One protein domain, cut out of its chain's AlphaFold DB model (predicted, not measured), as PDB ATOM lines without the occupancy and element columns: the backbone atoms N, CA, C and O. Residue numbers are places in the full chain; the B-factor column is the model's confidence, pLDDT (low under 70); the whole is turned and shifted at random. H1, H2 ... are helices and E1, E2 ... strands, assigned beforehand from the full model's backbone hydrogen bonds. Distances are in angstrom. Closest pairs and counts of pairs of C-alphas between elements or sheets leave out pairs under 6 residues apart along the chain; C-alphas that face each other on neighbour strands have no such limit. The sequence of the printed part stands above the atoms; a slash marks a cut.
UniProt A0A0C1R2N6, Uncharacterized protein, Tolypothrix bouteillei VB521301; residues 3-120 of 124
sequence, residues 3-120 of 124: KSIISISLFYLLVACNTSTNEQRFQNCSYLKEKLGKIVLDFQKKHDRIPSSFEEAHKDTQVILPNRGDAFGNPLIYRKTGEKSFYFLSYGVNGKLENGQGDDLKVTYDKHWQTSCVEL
ATOM      1  N   LYS A   3      25.341 -11.846 -38.634       45.88
ATOM      2  CA  LYS A   3      24.103 -11.722 -39.425       45.88
ATOM      3  C   LYS A   3      23.763 -12.987 -40.232       45.88
ATOM      4  O   LYS A   3      22.590 -13.289 -40.411       45.88
ATOM      5  N   SER A   4      24.767 -13.749 -40.673       52.66
ATOM      6  CA  SER A   4      24.561 -14.947 -41.505       52.66
ATOM      7  C   SER A   4      24.044 -16.156 -40.721       52.66
ATOM      8  O   SER A   4      23.276 -16.938 -41.267       52.66
ATOM      9  N   ILE A   5      24.401 -16.294 -39.440       54.53
ATOM     10  CA  ILE A   5      23.962 -17.427 -38.601       54.53
ATOM     11  C   ILE A   5      22.485 -17.266 -38.221       54.53
ATOM     12  O   ILE A   5      21.712 -18.210 -38.348       54.53
ATOM     13  N   ILE A   6      22.067 -16.043 -37.866       57.22
ATOM     14  CA  ILE A   6      20.661 -15.716 -37.571       57.22
ATOM     15  C   ILE A   6      19.774 -16.003 -38.793       57.22
ATOM     16  O   ILE A   6      18.694 -16.567 -38.649       57.22
ATOM     17  N   SER A   7      20.255 -15.682 -40.000       57.59
ATOM     18  CA  SER A   7      19.511 -15.915 -41.242       57.59
ATOM     19  C   SER A   7      19.300 -17.403 -41.552       57.59
ATOM     20  O   SER A   7      18.260 -17.765 -42.094       57.59
ATOM     21  N   ILE A   8      20.258 -18.265 -41.198       60.94
ATOM     22  CA  ILE A   8      20.175 -19.716 -41.412       60.94
ATOM     23  C   ILE A   8      19.233 -20.355 -40.384       60.94
ATOM     24  O   ILE A   8      18.357 -21.137 -40.752       60.94
ATOM     25  N   SER A   9      19.341 -19.977 -39.106       61.19
ATOM     26  CA  SER A   9      18.440 -20.464 -38.053       61.19
ATOM     27  C   SER A   9      16.976 -20.085 -38.311       61.19
ATOM     28  O   SER A   9      16.093 -20.916 -38.109       61.19
ATOM     29  N   LEU A  10      16.709 -18.874 -38.818       58.81
ATOM     30  CA  LEU A  10      15.354 -18.440 -39.178       58.81
ATOM     31  C   LEU A  10      14.775 -19.259 -40.346       58.81
ATOM     32  O   LEU A  10      13.596 -19.606 -40.337       58.81
ATOM     33  N   PHE A  11      15.611 -19.607 -41.329       59.72
ATOM     34  CA  PHE A  11      15.207 -20.417 -42.477       59.72
ATOM     35  C   PHE A  11      14.845 -21.853 -42.063       59.72
ATOM     36  O   PHE A  11      13.827 -22.381 -42.503       59.72
ATOM     37  N   TYR A  12      15.614 -22.463 -41.154       60.47
ATOM     38  CA  TYR A  12      15.297 -23.791 -40.615       60.47
ATOM     39  C   TYR A  12      14.017 -23.808 -39.764       60.47
ATOM     40  O   TYR A  12      13.238 -24.753 -39.867       60.47
ATOM     41  N   LEU A  13      13.756 -22.756 -38.979       56.44
ATOM     42  CA  LEU A  13      12.501 -22.598 -38.228       56.44
ATOM     43  C   LEU A  13      11.282 -22.464 -39.153       56.44
ATOM     44  O   LEU A  13      10.256 -23.095 -38.909       56.44
ATOM     45  N   LEU A  14      11.404 -21.697 -40.241       58.28
ATOM     46  CA  LEU A  14      10.345 -21.556 -41.248       58.28
ATOM     47  C   LEU A  14      10.049 -22.876 -41.973       58.28
ATOM     48  O   LEU A  14       8.883 -23.185 -42.214       58.28
ATOM     49  N   VAL A  15      11.074 -23.666 -42.307       59.84
ATOM     50  CA  VAL A  15      10.877 -24.987 -42.926       59.84
ATOM     51  C   VAL A  15      10.188 -25.940 -41.950       59.84
ATOM     52  O   VAL A  15       9.179 -26.524 -42.323       59.84
ATOM     53  N   ALA A  16      10.662 -26.025 -40.701       55.50
ATOM     54  CA  ALA A  16      10.086 -26.897 -39.676       55.50
ATOM     55  C   ALA A  16       8.605 -26.578 -39.384       55.50
ATOM     56  O   ALA A  16       7.786 -27.492 -39.279       55.50
ATOM     57  N   CYS A  17       8.256 -25.288 -39.320       55.28
ATOM     58  CA  CYS A  17       6.880 -24.840 -39.105       55.28
ATOM     59  C   CYS A  17       5.962 -25.178 -40.298       55.28
ATOM     60  O   CYS A  17       4.827 -25.609 -40.107       55.28
ATOM     61  N   ASN A  18       6.449 -25.038 -41.537       57.81
ATOM     62  CA  ASN A  18       5.670 -25.390 -42.731       57.81
ATOM     63  C   ASN A  18       5.511 -26.910 -42.907       57.81
ATOM     64  O   ASN A  18       4.462 -27.370 -43.360       57.81
ATOM     65  N   THR A  19       6.516 -27.711 -42.535       58.00
ATOM     66  CA  THR A  19       6.404 -29.179 -42.550       58.00
ATOM     67  C   THR A  19       5.388 -29.686 -41.532       58.00
ATOM     68  O   THR A  19       4.570 -30.528 -41.892       58.00
ATOM     69  N   SER A  20       5.346 -29.123 -40.316       65.06
ATOM     70  CA  SER A  20       4.367 -29.546 -39.304       65.06
ATOM     71  C   SER A  20       2.927 -29.265 -39.730       65.06
ATOM     72  O   SER A  20       2.061 -30.120 -39.566       65.06
ATOM     73  N   THR A  21       2.672 -28.104 -40.337       72.75
ATOM     74  CA  THR A  21       1.335 -27.737 -40.816       72.75
ATOM     75  C   THR A  21       0.882 -28.633 -41.972       72.75
ATOM     76  O   THR A  21      -0.255 -29.102 -41.988       72.75
ATOM     77  N   ASN A  22       1.768 -28.954 -42.919       77.56
ATOM     78  CA  ASN A  22       1.432 -29.859 -44.022       77.56
ATOM     79  C   ASN A  22       1.157 -31.294 -43.549       77.56
ATOM     80  O   ASN A  22       0.208 -31.921 -44.023       77.56
ATOM     81  N   GLU A  23       1.947 -31.809 -42.605       82.62
ATOM     82  CA  GLU A  23       1.728 -33.136 -42.014       82.62
ATOM     83  C   GLU A  23       0.400 -33.206 -41.253       82.62
ATOM     84  O   GLU A  23      -0.382 -34.139 -41.456       82.62
ATOM     85  N   GLN A  24       0.094 -32.190 -40.443       84.00
ATOM     86  CA  GLN A  24      -1.178 -32.091 -39.723       84.00
ATOM     87  C   GLN A  24      -2.367 -32.035 -40.685       84.00
ATOM     88  O   GLN A  24      -3.362 -32.742 -40.499       84.00
ATOM     89  N   ARG A  25      -2.255 -31.242 -41.756       85.62
ATOM     90  CA  ARG A  25      -3.284 -31.160 -42.795       85.62
ATOM     91  C   ARG A  25      -3.485 -32.500 -43.494       85.62
ATOM     92  O   ARG A  25      -4.626 -32.928 -43.668       85.62
ATOM     93  N   PHE A  26      -2.404 -33.191 -43.851       88.44
ATOM     94  CA  PHE A  26      -2.475 -34.521 -44.453       88.44
ATOM     95  C   PHE A  26      -3.157 -35.527 -43.517       88.44
ATOM     96  O   PHE A  26      -4.093 -36.209 -43.934       88.44
ATOM     97  N   GLN A  27      -2.755 -35.573 -42.243       90.62
ATOM     98  CA  GLN A  27      -3.366 -36.443 -41.237       90.62
ATOM     99  C   GLN A  27      -4.872 -36.193 -41.117       90.62
ATOM    100  O   GLN A  27      -5.663 -37.139 -41.128       90.62
ATOM    101  N   ASN A  28      -5.281 -34.925 -41.038       90.75
ATOM    102  CA  ASN A  28      -6.689 -34.574 -40.898       90.75
ATOM    103  C   ASN A  28      -7.482 -34.925 -42.161       90.75
ATOM    104  O   ASN A  28      -8.546 -35.534 -42.093       90.75
ATOM    105  N   CYS A  29      -6.923 -34.627 -43.331       92.88
ATOM    106  CA  CYS A  29      -7.507 -34.996 -44.611       92.88
ATOM    107  C   CYS A  29      -7.756 -36.509 -44.729       92.88
ATOM    108  O   CYS A  29      -8.857 -36.929 -45.097       92.88
ATOM    109  N   SER A  30      -6.760 -37.328 -44.380       93.81
ATOM    110  CA  SER A  30      -6.864 -38.790 -44.397       93.81
ATOM    111  C   SER A  30      -7.894 -39.291 -43.387       93.81
ATOM    112  O   SER A  30      -8.751 -40.097 -43.740       93.81
ATOM    113  N   TYR A  31      -7.906 -38.751 -42.164       94.56
ATOM    114  CA  TYR A  31      -8.899 -39.108 -41.150       94.56
ATOM    115  C   TYR A  31     -10.336 -38.837 -41.612       94.56
ATOM    116  O   TYR A  31     -11.193 -39.726 -41.570       94.56
ATOM    117  N   LEU A  32     -10.595 -37.623 -42.108       94.38
ATOM    118  CA  LEU A  32     -11.908 -37.230 -42.613       94.38
ATOM    119  C   LEU A  32     -12.340 -38.118 -43.777       94.38
ATOM    120  O   LEU A  32     -13.508 -38.498 -43.849       94.38
ATOM    121  N   LYS A  33     -11.410 -38.485 -44.668       94.12
ATOM    122  CA  LYS A  33     -11.732 -39.320 -45.822       94.12
ATOM    123  C   LYS A  33     -12.015 -40.771 -45.454       94.12
ATOM    124  O   LYS A  33     -13.042 -41.336 -45.832       94.12
ATOM    125  N   GLU A  34     -11.079 -41.377 -44.740       92.81
ATOM    126  CA  GLU A  34     -11.017 -42.821 -44.531       92.81
ATOM    127  C   GLU A  34     -11.887 -43.288 -43.368       92.81
ATOM    128  O   GLU A  34     -12.342 -44.434 -43.364       92.81
ATOM    129  N   LYS A  35     -12.128 -42.422 -42.376       94.44
ATOM    130  CA  LYS A  35     -12.963 -42.745 -41.214       94.44
ATOM    131  C   LYS A  35     -14.353 -42.148 -41.359       94.44
ATOM    132  O   LYS A  35     -15.327 -42.893 -41.450       94.44
ATOM    133  N   LEU A  36     -14.457 -40.822 -41.419       95.56
ATOM    134  CA  LEU A  36     -15.764 -40.159 -41.366       95.56
ATOM    135  C   LEU A  36     -16.522 -40.282 -42.690       95.56
ATOM    136  O   LEU A  36     -17.697 -40.641 -42.709       95.56
ATOM    137  N   GLY A  37     -15.846 -40.060 -43.814       95.56
ATOM    138  CA  GLY A  37     -16.437 -40.227 -45.137       95.56
ATOM    139  C   GLY A  37     -16.903 -41.651 -45.392       95.56
ATOM    140  O   GLY A  37     -18.005 -41.846 -45.900       95.56
ATOM    141  N   LYS A  38     -16.125 -42.647 -44.957       95.38
ATOM    142  CA  LYS A  38     -16.522 -44.055 -45.043       95.38
ATOM    143  C   LYS A  38     -17.844 -44.335 -44.320       95.38
ATOM    144  O   LYS A  38     -18.696 -44.993 -44.899       95.38
ATOM    145  N   ILE A  39     -18.050 -43.790 -43.119       96.50
ATOM    146  CA  ILE A  39     -19.315 -43.931 -42.373       96.50
ATOM    147  C   ILE A  39     -20.499 -43.370 -43.175       96.50
ATOM    148  O   ILE A  39     -21.536 -44.021 -43.290       96.50
ATOM    149  N   VAL A  40     -20.344 -42.184 -43.772       96.75
ATOM    150  CA  VAL A  40     -21.402 -41.555 -44.582       96.75
ATOM    151  C   VAL A  40     -21.699 -42.366 -45.846       96.75
ATOM    152  O   VAL A  40     -22.864 -42.531 -46.210       96.75
ATOM    153  N   LEU A  41     -20.667 -42.891 -46.509       96.00
ATOM    154  CA  LEU A  41     -20.824 -43.717 -47.708       96.00
ATOM    155  C   LEU A  41     -21.444 -45.086 -47.397       96.00
ATOM    156  O   LEU A  41     -22.309 -45.543 -48.141       96.00
ATOM    157  N   ASP A  42     -21.055 -45.720 -46.290       96.19
ATOM    158  CA  ASP A  42     -21.630 -46.996 -45.856       96.19
ATOM    159  C   ASP A  42     -23.125 -46.818 -45.504       96.19
ATOM    160  O   ASP A  42     -23.956 -47.632 -45.919       96.19
ATOM    161  N   PHE A  43     -23.495 -45.703 -44.856       96.94
ATOM    162  CA  PHE A  43     -24.899 -45.319 -44.655       96.94
ATOM    163  C   PHE A  43     -25.636 -45.134 -45.989       96.94
ATOM    164  O   PHE A  43     -26.718 -45.694 -46.180       96.94
ATOM    165  N   GLN A  44     -25.055 -44.378 -46.930       96.25
ATOM    166  CA  GLN A  44     -25.670 -44.126 -48.236       96.25
ATOM    167  C   GLN A  44     -25.922 -45.422 -48.999       96.25
ATOM    168  O   GLN A  44     -26.995 -45.588 -49.568       96.25
ATOM    169  N   LYS A  45     -24.973 -46.358 -48.968       95.38
ATOM    170  CA  LYS A  45     -25.107 -47.661 -49.619       95.38
ATOM    171  C   LYS A  45     -26.247 -48.498 -49.031       95.38
ATOM    172  O   LYS A  45     -26.883 -49.251 -49.762       95.38
ATOM    173  N   LYS A  46     -26.495 -48.390 -47.724       96.69
ATOM    174  CA  LYS A  46     -27.534 -49.152 -47.016       96.69
ATOM    175  C   LYS A  46     -28.933 -48.561 -47.193       96.69
ATOM    176  O   LYS A  46     -29.893 -49.314 -47.314       96.69
ATOM    177  N   HIS A  47     -29.044 -47.235 -47.187       96.25
ATOM    178  CA  HIS A  47     -30.330 -46.523 -47.143       96.25
ATOM    179  C   HIS A  47     -30.695 -45.807 -48.452       96.25
ATOM    180  O   HIS A  47     -31.724 -45.142 -48.509       96.25
ATOM    181  N   ASP A  48     -29.836 -45.891 -49.469       95.31
ATOM    182  CA  ASP A  48     -29.936 -45.200 -50.767       95.31
ATOM    183  C   ASP A  48     -30.153 -43.677 -50.667       95.31
ATOM    184  O   ASP A  48     -30.736 -43.026 -51.531       95.31
ATOM    185  N   ARG A  49     -29.654 -43.065 -49.589       95.19
ATOM    186  CA  ARG A  49     -29.707 -41.612 -49.383       95.19
ATOM    187  C   ARG A  49     -28.541 -41.115 -48.549       95.19
ATOM    188  O   ARG A  49     -28.034 -41.817 -47.681       95.19
ATOM    189  N   ILE A  50     -28.172 -39.856 -48.754       96.25
ATOM    190  CA  ILE A  50     -27.224 -39.164 -47.878       96.25
ATOM    191  C   ILE A  50     -27.900 -38.830 -46.536       96.25
ATOM    192  O   ILE A  50     -29.046 -38.354 -46.545       96.25
ATOM    193  N   PRO A  51     -27.229 -39.081 -45.396       96.50
ATOM    194  CA  PRO A  51     -27.763 -38.785 -44.072       96.50
ATOM    195  C   PRO A  51     -27.955 -37.272 -43.882       96.50
ATOM    196  O   PRO A  51     -27.276 -36.450 -44.495       96.50
ATOM    197  N   SER A  52     -28.907 -36.889 -43.039       95.62
ATOM    198  CA  SER A  52     -29.206 -35.480 -42.741       95.62
ATOM    199  C   SER A  52     -28.169 -34.865 -41.800       95.62
ATOM    200  O   SER A  52     -27.982 -33.652 -41.787       95.62
ATOM    201  N   SER A  53     -27.485 -35.707 -41.023       95.50
ATOM    202  CA  SER A  53     -26.403 -35.339 -40.108       95.50
ATOM    203  C   SER A  53     -25.341 -36.436 -40.070       95.50
ATOM    204  O   SER A  53     -25.617 -37.588 -40.408       95.50
ATOM    205  N   PHE A  54     -24.128 -36.104 -39.628       95.31
ATOM    206  CA  PHE A  54     -23.098 -37.122 -39.439       95.31
ATOM    207  C   PHE A  54     -23.464 -38.083 -38.298       95.31
ATOM    208  O   PHE A  54     -23.231 -39.284 -38.400       95.31
ATOM    209  N   GLU A  55     -24.108 -37.585 -37.244       94.00
ATOM    210  CA  GLU A  55     -24.539 -38.362 -36.082       94.00
ATOM    211  C   GLU A  55     -25.579 -39.423 -36.446       94.00
ATOM    212  O   GLU A  55     -25.571 -40.510 -35.870       94.00
ATOM    213  N   GLU A  56     -26.471 -39.130 -37.398       95.56
ATOM    214  CA  GLU A  56     -27.403 -40.119 -37.953       95.56
ATOM    215  C   GLU A  56     -26.640 -41.282 -38.593       95.56
ATOM    216  O   GLU A  56     -26.914 -42.442 -38.287       95.56
ATOM    217  N   ALA A  57     -25.652 -40.964 -39.432       95.69
ATOM    218  CA  ALA A  57     -24.813 -41.961 -40.081       95.69
ATOM    219  C   ALA A  57     -24.027 -42.776 -39.051       95.69
ATOM    220  O   ALA A  57     -24.012 -43.999 -39.101       95.69
ATOM    221  N   HIS A  58     -23.410 -42.095 -38.084       94.88
ATOM    222  CA  HIS A  58     -22.569 -42.726 -37.075       94.88
ATOM    223  C   HIS A  58     -23.360 -43.681 -36.179       94.88
ATOM    224  O   HIS A  58     -22.891 -44.793 -35.959       94.88
ATOM    225  N   LYS A  59     -24.571 -43.303 -35.744       93.75
ATOM    226  CA  LYS A  59     -25.472 -44.159 -34.948       93.75
ATOM    227  C   LYS A  59     -25.931 -45.419 -35.681       93.75
ATOM    228  O   LYS A  59     -26.212 -46.420 -35.029       93.75
ATOM    229  N   ASP A  60     -26.035 -45.370 -37.009       93.88
ATOM    230  CA  ASP A  60     -26.371 -46.544 -37.825       93.88
ATOM    231  C   ASP A  60     -25.201 -47.544 -37.907       93.88
ATOM    232  O   ASP A  60     -25.404 -48.724 -38.203       93.88
ATOM    233  N   THR A  61     -23.981 -47.090 -37.596       87.00
ATOM    234  CA  THR A  61     -22.784 -47.930 -37.506       87.00
ATOM    235  C   THR A  61     -22.467 -48.328 -36.062       87.00
ATOM    236  O   THR A  61     -22.777 -47.619 -35.112       87.00
ATOM    237  N   GLN A  62     -21.751 -49.439 -35.884       84.75
ATOM    238  CA  GLN A  62     -21.133 -49.807 -34.600       84.75
ATOM    239  C   GLN A  62     -19.659 -49.360 -34.519       84.75
ATOM    240  O   GLN A  62     -18.877 -49.895 -33.734       84.75
ATOM    241  N   VAL A  63     -19.246 -48.409 -35.364       88.75
ATOM    242  CA  VAL A  63     -17.849 -47.973 -35.452       88.75
ATOM    243  C   VAL A  63     -17.509 -47.071 -34.269       88.75
ATOM    244  O   VAL A  63     -18.109 -46.014 -34.074       88.75
ATOM    245  N   ILE A  64     -16.488 -47.453 -33.504       87.94
ATOM    246  CA  ILE A  64     -15.902 -46.596 -32.473       87.94
ATOM    247  C   ILE A  64     -14.877 -45.685 -33.150       87.94
ATOM    248  O   ILE A  64     -13.888 -46.155 -33.713       87.94
ATOM    249  N   LEU A  65     -15.131 -44.379 -33.113       88.19
ATOM    250  CA  LEU A  65     -14.196 -43.374 -33.608       88.19
ATOM    251  C   LEU A  65     -13.219 -42.975 -32.496       88.19
ATOM    252  O   LEU A  65     -13.663 -42.806 -31.358       88.19
ATOM    253  N   PRO A  66     -11.924 -42.774 -32.805       84.31
ATOM    254  CA  PRO A  66     -10.972 -42.254 -31.826       84.31
ATOM    255  C   PRO A  66     -11.366 -40.841 -31.383       84.31
ATOM    256  O   PRO A  66     -11.282 -40.526 -30.202       84.31
ATOM    257  N   ASN A  67     -11.873 -40.031 -32.319       85.44
ATOM    258  CA  ASN A  67     -12.342 -38.671 -32.090       85.44
ATOM    259  C   ASN A  67     -13.709 -38.469 -32.759       85.44
ATOM    260  O   ASN A  67     -13.912 -38.869 -33.903       85.44
ATOM    261  N   ARG A  68     -14.663 -37.829 -32.070       78.00
ATOM    262  CA  ARG A  68     -15.981 -37.513 -32.667       78.00
ATOM    263  C   ARG A  68     -15.939 -36.335 -33.645       78.00
ATOM    264  O   ARG A  68     -16.850 -36.191 -34.451       78.00
ATOM    265  N   GLY A  69     -14.911 -35.500 -33.534       87.69
ATOM    266  CA  GLY A  69     -14.671 -34.350 -34.389       87.69
ATOM    267  C   GLY A  69     -13.679 -34.659 -35.507       87.69
ATOM    268  O   GLY A  69     -13.740 -35.714 -36.134       87.69
ATOM    269  N   ASP A  70     -12.756 -33.740 -35.751       90.88
ATOM    270  CA  ASP A  70     -11.647 -33.945 -36.677       90.88
ATOM    271  C   ASP A  70     -10.559 -34.885 -36.098       90.88
ATOM    272  O   ASP A  70     -10.725 -35.480 -35.027       90.88
ATOM    273  N   ALA A  71      -9.431 -35.051 -36.800       91.06
ATOM    274  CA  ALA A  71      -8.341 -35.927 -36.357       91.06
ATOM    275  C   ALA A  71      -7.735 -35.535 -35.000       91.06
ATOM    276  O   ALA A  71      -7.125 -36.386 -34.353       91.06
ATOM    277  N   PHE A  72      -7.918 -34.289 -34.564       90.56
ATOM    278  CA  PHE A  72      -7.365 -33.733 -33.331       90.56
ATOM    279  C   PHE A  72      -8.416 -33.595 -32.220       90.56
ATOM    280  O   PHE A  72      -8.098 -33.140 -31.126       90.56
ATOM    281  N   GLY A  73      -9.658 -34.020 -32.478       89.50
ATOM    282  CA  GLY A  73     -10.759 -33.937 -31.520       89.50
ATOM    283  C   GLY A  73     -11.502 -32.603 -31.530       89.50
ATOM    284  O   GLY A  73     -12.415 -32.423 -30.722       89.50
ATOM    285  N   ASN A  74     -11.172 -31.695 -32.450       91.12
ATOM    286  CA  ASN A  74     -11.852 -30.412 -32.574       91.12
ATOM    287  C   ASN A  74     -13.212 -30.564 -33.270       91.12
ATOM    288  O   ASN A  74     -13.400 -31.497 -34.055       91.12
ATOM    289  N   PRO A  75     -14.180 -29.664 -33.007       88.06
ATOM    290  CA  PRO A  75     -15.492 -29.720 -33.641       88.06
ATOM    291  C   PRO A  75     -15.409 -29.781 -35.168       88.06
ATOM    292  O   PRO A  75     -14.584 -29.119 -35.794       88.06
ATOM    293  N   LEU A  76     -16.317 -30.553 -35.761       89.12
ATOM    294  CA  LEU A  76     -16.409 -30.764 -37.197       89.12
ATOM    295  C   LEU A  76     -17.750 -30.255 -37.715       89.12
ATOM    296  O   LEU A  76     -18.785 -30.460 -37.081       89.12
ATOM    297  N   ILE A  77     -17.756 -29.660 -38.904       93.25
ATOM    298  CA  ILE A  77     -18.994 -29.360 -39.621       93.25
ATOM    299  C   ILE A  77     -19.201 -30.397 -40.718       93.25
ATOM    300  O   ILE A  77     -18.382 -30.526 -41.622       93.25
ATOM    301  N   TYR A  78     -20.346 -31.068 -40.688       95.81
ATOM    302  CA  TYR A  78     -20.869 -31.852 -41.801       95.81
ATOM    303  C   TYR A  78     -21.985 -31.075 -42.497       95.81
ATOM    304  O   TYR A  78     -22.887 -30.569 -41.826       95.81
ATOM    305  N   ARG A  79     -21.972 -31.009 -43.832       96.62
ATOM    306  CA  ARG A  79     -23.116 -30.497 -44.600       96.62
ATOM    307  C   ARG A  79     -23.387 -31.312 -45.848       96.62
ATOM    308  O   ARG A  79     -22.501 -31.536 -46.667       96.62
ATOM    309  N   LYS A  80     -24.662 -31.638 -46.037       95.12
ATOM    310  CA  LYS A  80     -25.216 -32.102 -47.308       95.12
ATOM    311  C   LYS A  80     -25.325 -30.923 -48.279       95.12
ATOM    312  O   LYS A  80     -25.848 -29.871 -47.920       95.12
ATOM    313  N   THR A  81     -24.837 -31.098 -49.503       92.56
ATOM    314  CA  THR A  81     -24.859 -30.072 -50.566       92.56
ATOM    315  C   THR A  81     -25.743 -30.445 -51.752       92.56
ATOM    316  O   THR A  81     -25.928 -29.641 -52.658       92.56
ATOM    317  N   GLY A  82     -26.294 -31.655 -51.755       89.88
ATOM    318  CA  GLY A  82     -27.191 -32.163 -52.785       89.88
ATOM    319  C   GLY A  82     -27.665 -33.568 -52.430       89.88
ATOM    320  O   GLY A  82     -27.384 -34.072 -51.344       89.88
ATOM    321  N   GLU A  83     -28.379 -34.228 -53.338       89.38
ATOM    322  CA  GLU A  83     -28.879 -35.591 -53.099       89.38
ATOM    323  C   GLU A  83     -27.754 -36.616 -52.928       89.38
ATOM    324  O   GLU A  83     -27.871 -37.535 -52.120       89.38
ATOM    325  N   LYS A  84     -26.649 -36.416 -53.654       92.06
ATOM    326  CA  LYS A  84     -25.470 -37.288 -53.667       92.06
ATOM    327  C   LYS A  84     -24.175 -36.523 -53.410       92.06
ATOM    328  O   LYS A  84     -23.146 -36.848 -53.972       92.06
ATOM    329  N   SER A  85     -24.210 -35.458 -52.617       95.69
ATOM    330  CA  SER A  85     -22.990 -34.713 -52.297       95.69
ATOM    331  C   SER A  85     -23.023 -34.149 -50.889       95.69
ATOM    332  O   SER A  85     -24.077 -33.769 -50.368       95.69
ATOM    333  N   PHE A  86     -21.851 -34.100 -50.272       97.12
ATOM    334  CA  PHE A  86     -21.658 -33.551 -48.940       97.12
ATOM    335  C   PHE A  86     -20.215 -33.083 -48.757       97.12
ATOM    336  O   PHE A  86     -19.334 -33.392 -49.562       97.12
ATOM    337  N   TYR A  87     -19.956 -32.351 -47.682       96.75
ATOM    338  CA  TYR A  87     -18.597 -32.044 -47.266       96.75
ATOM    339  C   TYR A  87     -18.437 -32.072 -45.751       96.75
ATOM    340  O   TYR A  87     -19.395 -31.884 -44.996       96.75
ATOM    341  N   PHE A  88     -17.187 -32.247 -45.342       95.75
ATOM    342  CA  PHE A  88     -16.703 -31.953 -44.005       95.75
ATOM    343  C   PHE A  88     -15.874 -30.674 -44.021       95.75
ATOM    344  O   PHE A  88     -15.102 -30.449 -44.955       95.75
ATOM    345  N   LEU A  89     -16.036 -29.847 -42.997       93.00
ATOM    346  CA  LEU A  89     -15.180 -28.706 -42.715       93.00
ATOM    347  C   LEU A  89     -14.542 -28.916 -41.343       93.00
ATOM    348  O   LEU A  89     -15.252 -29.104 -40.354       93.00
ATOM    349  N   SER A  90     -13.216 -28.898 -41.330       91.38
ATOM    350  CA  SER A  90     -12.371 -29.068 -40.158       91.38
ATOM    351  C   SER A  90     -11.549 -27.810 -39.907       91.38
ATOM    352  O   SER A  90     -11.097 -27.184 -40.864       91.38
ATOM    353  N   TYR A  91     -11.358 -27.480 -38.631       87.38
ATOM    354  CA  TYR A  91     -10.563 -26.337 -38.175       87.38
ATOM    355  C   TYR A  91      -9.105 -26.707 -37.866       87.38
ATOM    356  O   TYR A  91      -8.296 -25.840 -37.560       87.38
ATOM    357  N   GLY A  92      -8.754 -27.995 -37.923       85.06
ATOM    358  CA  GLY A  92      -7.401 -28.454 -37.619       85.06
ATOM    359  C   GLY A  92      -7.020 -28.256 -36.152       85.06
ATOM    360  O   GLY A  92      -7.890 -28.204 -35.285       85.06
ATOM    361  N   VAL A  93      -5.721 -28.208 -35.844       84.75
ATOM    362  CA  VAL A  93      -5.204 -28.369 -34.469       84.75
ATOM    363  C   VAL A  93      -5.640 -27.237 -33.536       84.75
ATOM    364  O   VAL A  93      -5.949 -27.486 -32.369       84.75
ATOM    365  N   ASN A  94      -5.696 -26.001 -34.036       82.00
ATOM    366  CA  ASN A  94      -6.039 -24.826 -33.230       82.00
ATOM    367  C   ASN A  94      -7.541 -24.746 -32.869       82.00
ATOM    368  O   ASN A  94      -7.914 -23.935 -32.018       82.00
ATOM    369  N   GLY A  95      -8.388 -25.559 -33.515       83.00
ATOM    370  CA  GLY A  95      -9.833 -25.613 -33.299       83.00
ATOM    371  C   GLY A  95     -10.596 -24.346 -33.701       83.00
ATOM    372  O   GLY A  95     -11.741 -24.175 -33.277       83.00
ATOM    373  N   LYS A  96      -9.990 -23.447 -34.485       83.62
ATOM    374  CA  LYS A  96     -10.568 -22.158 -34.885       83.62
ATOM    375  C   LYS A  96     -10.623 -22.037 -36.401       83.62
ATOM    376  O   LYS A  96      -9.639 -22.301 -37.073       83.62
ATOM    377  N   LEU A  97     -11.755 -21.550 -36.909       80.75
ATOM    378  CA  LEU A  97     -11.873 -21.180 -38.315       80.75
ATOM    379  C   LEU A  97     -11.048 -19.915 -38.580       80.75
ATOM    380  O   LEU A  97     -11.410 -18.831 -38.123       80.75
ATOM    381  N   GLU A  98      -9.971 -20.051 -39.340       78.75
ATOM    382  CA  GLU A  98      -9.047 -18.969 -39.700       78.75
ATOM    383  C   GLU A  98      -9.115 -18.615 -41.194       78.75
ATOM    384  O   GLU A  98      -8.236 -17.944 -41.734       78.75
ATOM    385  N   ASN A  99     -10.181 -19.051 -41.876       72.19
ATOM    386  CA  ASN A  99     -10.418 -18.845 -43.303       72.19
ATOM    387  C   ASN A  99      -9.161 -19.109 -44.137       72.19
ATOM    388  O   ASN A  99      -8.809 -18.319 -45.015       72.19
ATOM    389  N   GLY A 100      -8.459 -20.199 -43.830       62.53
ATOM    390  CA  GLY A 100      -7.282 -20.608 -44.584       62.53
ATOM    391  C   GLY A 100      -5.950 -19.997 -44.209       62.53
ATOM    392  O   GLY A 100      -4.950 -20.306 -44.856       62.53
ATOM    393  N   GLN A 101      -5.916 -19.135 -43.197       63.00
ATOM    394  CA  GLN A 101      -4.656 -18.706 -42.592       63.00
ATOM    395  C   GLN A 101      -4.122 -19.725 -41.571       63.00
ATOM    396  O   GLN A 101      -2.941 -19.677 -41.238       63.00
ATOM    397  N   GLY A 102      -4.970 -20.668 -41.146       68.56
ATOM    398  CA  GLY A 102      -4.646 -21.763 -40.229       68.56
ATOM    399  C   GLY A 102      -4.695 -23.141 -40.888       68.56
ATOM    400  O   GLY A 102      -4.332 -23.314 -42.051       68.56
ATOM    401  N   ASP A 103      -5.188 -24.137 -40.158       75.94
ATOM    402  CA  ASP A 103      -5.212 -25.549 -40.575       75.94
ATOM    403  C   ASP A 103      -6.570 -25.986 -41.150       75.94
ATOM    404  O   ASP A 103      -6.905 -27.175 -41.175       75.94
ATOM    405  N   ASP A 104      -7.352 -25.012 -41.617       83.88
ATOM    406  CA  ASP A 104      -8.708 -25.217 -42.110       83.88
ATOM    407  C   ASP A 104      -8.744 -26.064 -43.382       83.88
ATOM    408  O   ASP A 104      -8.118 -25.745 -44.401       83.88
ATOM    409  N   LEU A 105      -9.578 -27.099 -43.368       89.94
ATOM    410  CA  LEU A 105      -9.729 -28.016 -44.491       89.94
ATOM    411  C   LEU A 105     -11.189 -28.266 -44.818       89.94
ATOM    412  O   LEU A 105     -12.016 -28.522 -43.942       89.94
ATOM    413  N   LYS A 106     -11.484 -28.303 -46.116       92.62
ATOM    414  CA  LYS A 106     -12.757 -28.774 -46.646       92.62
ATOM    415  C   LYS A 106     -12.553 -30.064 -47.430       92.62
ATOM    416  O   LYS A 106     -11.878 -30.075 -48.460       92.62
ATOM    417  N   VAL A 107     -13.199 -31.137 -46.983       95.25
ATOM    418  CA  VAL A 107     -13.238 -32.424 -47.689       95.25
ATOM    419  C   VAL A 107     -14.604 -32.589 -48.331       95.25
ATOM    420  O   VAL A 107     -15.595 -32.764 -47.633       95.25
ATOM    421  N   THR A 108     -14.663 -32.516 -49.656       96.31
ATOM    422  CA  THR A 108     -15.907 -32.613 -50.433       96.31
ATOM    423  C   THR A 108     -16.019 -33.979 -51.089       96.31
ATOM    424  O   THR A 108     -15.036 -34.479 -51.630       96.31
ATOM    425  N   TYR A 109     -17.225 -34.536 -51.055       96.69
ATOM    426  CA  TYR A 109     -17.658 -35.722 -51.781       96.69
ATOM    427  C   TYR A 109     -18.671 -35.279 -52.831       96.69
ATOM    428  O   TYR A 109     -19.742 -34.765 -52.490       96.69
ATOM    429  N   ASP A 110     -18.313 -35.423 -54.103       94.12
ATOM    430  CA  ASP A 110     -19.170 -35.016 -55.212       94.12
ATOM    431  C   ASP A 110     -20.236 -36.078 -55.548       94.12
ATOM    432  O   ASP A 110     -20.302 -37.146 -54.941       94.12
ATOM    433  N   LYS A 111     -21.058 -35.787 -56.564       93.44
ATOM    434  CA  LYS A 111     -22.127 -36.680 -57.045       93.44
ATOM    435  C   LYS A 111     -21.645 -38.029 -57.596       93.44
ATOM    436  O   LYS A 111     -22.470 -38.919 -57.790       93.44
ATOM    437  N   HIS A 112     -20.350 -38.164 -57.871       93.81
ATOM    438  CA  HIS A 112     -19.699 -39.390 -58.329       93.81
ATOM    439  C   HIS A 112     -18.841 -40.023 -57.225       93.81
ATOM    440  O   HIS A 112     -18.051 -40.922 -57.507       93.81
ATOM    441  N   TRP A 113     -18.977 -39.546 -55.982       92.44
ATOM    442  CA  TRP A 113     -18.191 -39.965 -54.822       92.44
ATOM    443  C   TRP A 113     -16.687 -39.717 -54.958       92.44
ATOM    444  O   TRP A 113     -15.885 -40.302 -54.226       92.44
ATOM    445  N   GLN A 114     -16.290 -38.820 -55.858       93.50
ATOM    446  CA  GLN A 114     -14.923 -38.336 -55.926       93.50
ATOM    447  C   GLN A 114     -14.665 -37.405 -54.746       93.50
ATOM    448  O   GLN A 114     -15.512 -36.588 -54.373       93.50
ATOM    449  N   THR A 115     -13.478 -37.544 -54.154       93.00
ATOM    450  CA  THR A 115     -13.102 -36.785 -52.962       93.00
ATOM    451  C   THR A 115     -12.062 -35.731 -53.284       93.00
ATOM    452  O   THR A 115     -10.988 -36.032 -53.804       93.00
ATOM    453  N   SER A 116     -12.343 -34.489 -52.906       93.62
ATOM    454  CA  SER A 116     -11.375 -33.394 -52.952       93.62
ATOM    455  C   SER A 116     -11.130 -32.878 -51.546       93.62
ATOM    456  O   SER A 116     -12.074 -32.692 -50.782       93.62
ATOM    457  N   CYS A 117      -9.876 -32.616 -51.215       92.06
ATOM    458  CA  CYS A 117      -9.476 -32.060 -49.935       92.06
ATOM    459  C   CYS A 117      -8.712 -30.788 -50.222       92.06
ATOM    460  O   CYS A 117      -7.671 -30.840 -50.876       92.06
ATOM    461  N   VAL A 118      -9.289 -29.665 -49.828       89.25
ATOM    462  CA  VAL A 118      -8.742 -28.353 -50.139       89.25
ATOM    463  C   VAL A 118      -8.553 -27.576 -48.856       89.25
ATOM    464  O   VAL A 118      -9.399 -27.616 -47.961       89.25
ATOM    465  N   GLU A 119      -7.445 -26.854 -48.800       85.31
ATOM    466  CA  GLU A 119      -7.298 -25.734 -47.886       85.31
ATOM    467  C   GLU A 119      -8.418 -24.752 -48.205       85.31
ATOM    468  O   GLU A 119      -8.618 -24.374 -49.367       85.31
ATOM    469  N   LEU A 120      -9.157 -24.330 -47.183       77.38
ATOM    470  CA  LEU A 120      -9.845 -23.063 -47.343       77.38
ATOM    471  C   LEU A 120      -8.742 -22.022 -47.509       77.38
ATOM    472  O   LEU A 120      -7.722 -22.111 -46.849       77.38
TER     473      LEU A 120
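Overview. This is residues 3 to 120 of the 124 residues of an uncharacterized protein of Tolypothrix bouteillei VB521301 (UniProt A0A0C1R2N6). One very long helix, H1, packs on one face of a four-stranded antiparallel sheet, making two layers; its free residues 3 to 20 stick out. Short H2 packs on H1 near residues 39 to 43 and only grazes the sheet, with its residues 54 to 55. The printed part has 118 residues: H1, H2, then the meander E1-E2-E3-E4, each strand antiparallel to the one before; mixed class. It is loose, radius of gyration of the C-alphas 17.1 A, spanning 65 by 27 by 20 A.

Along the chain. H1, residues 3 to 47, runs 65.1 A from C-alpha 3 at (24.103, -11.722, -39.425). H2 is 54 to 60, E1 76 to 82, E2 85 to 90, E3 105 to 109, E4 115 to 119, ending at (-7.298, -25.734, -47.886).

Arrangement. H1's height over the sheet is 7.7 A; its closest C-alphas to E3, Cys 29 and Val 107, are 7.0 A apart. Within hydrogen-bond range across hairpins E1-E2, E2-E3 and E3-E4 are N 79 and O 87, 3.0 A, N 88 and O 107, 2.8 A, and N 108 and O 116, 2.8 A. H1 touches H2 with residues 39 to 43 alone, closest C-alphas Val 40 and Ala 57, 5.7 A. O i to N i+4 pairs are within range throughout H2, and 39 of 41 in H1.

Size, cuts and confidence. The printed part has no cut. Links H2 to E1 and E2 to E3 are long. pLDDT is under 70 at 3 to 20 and 100 to 102.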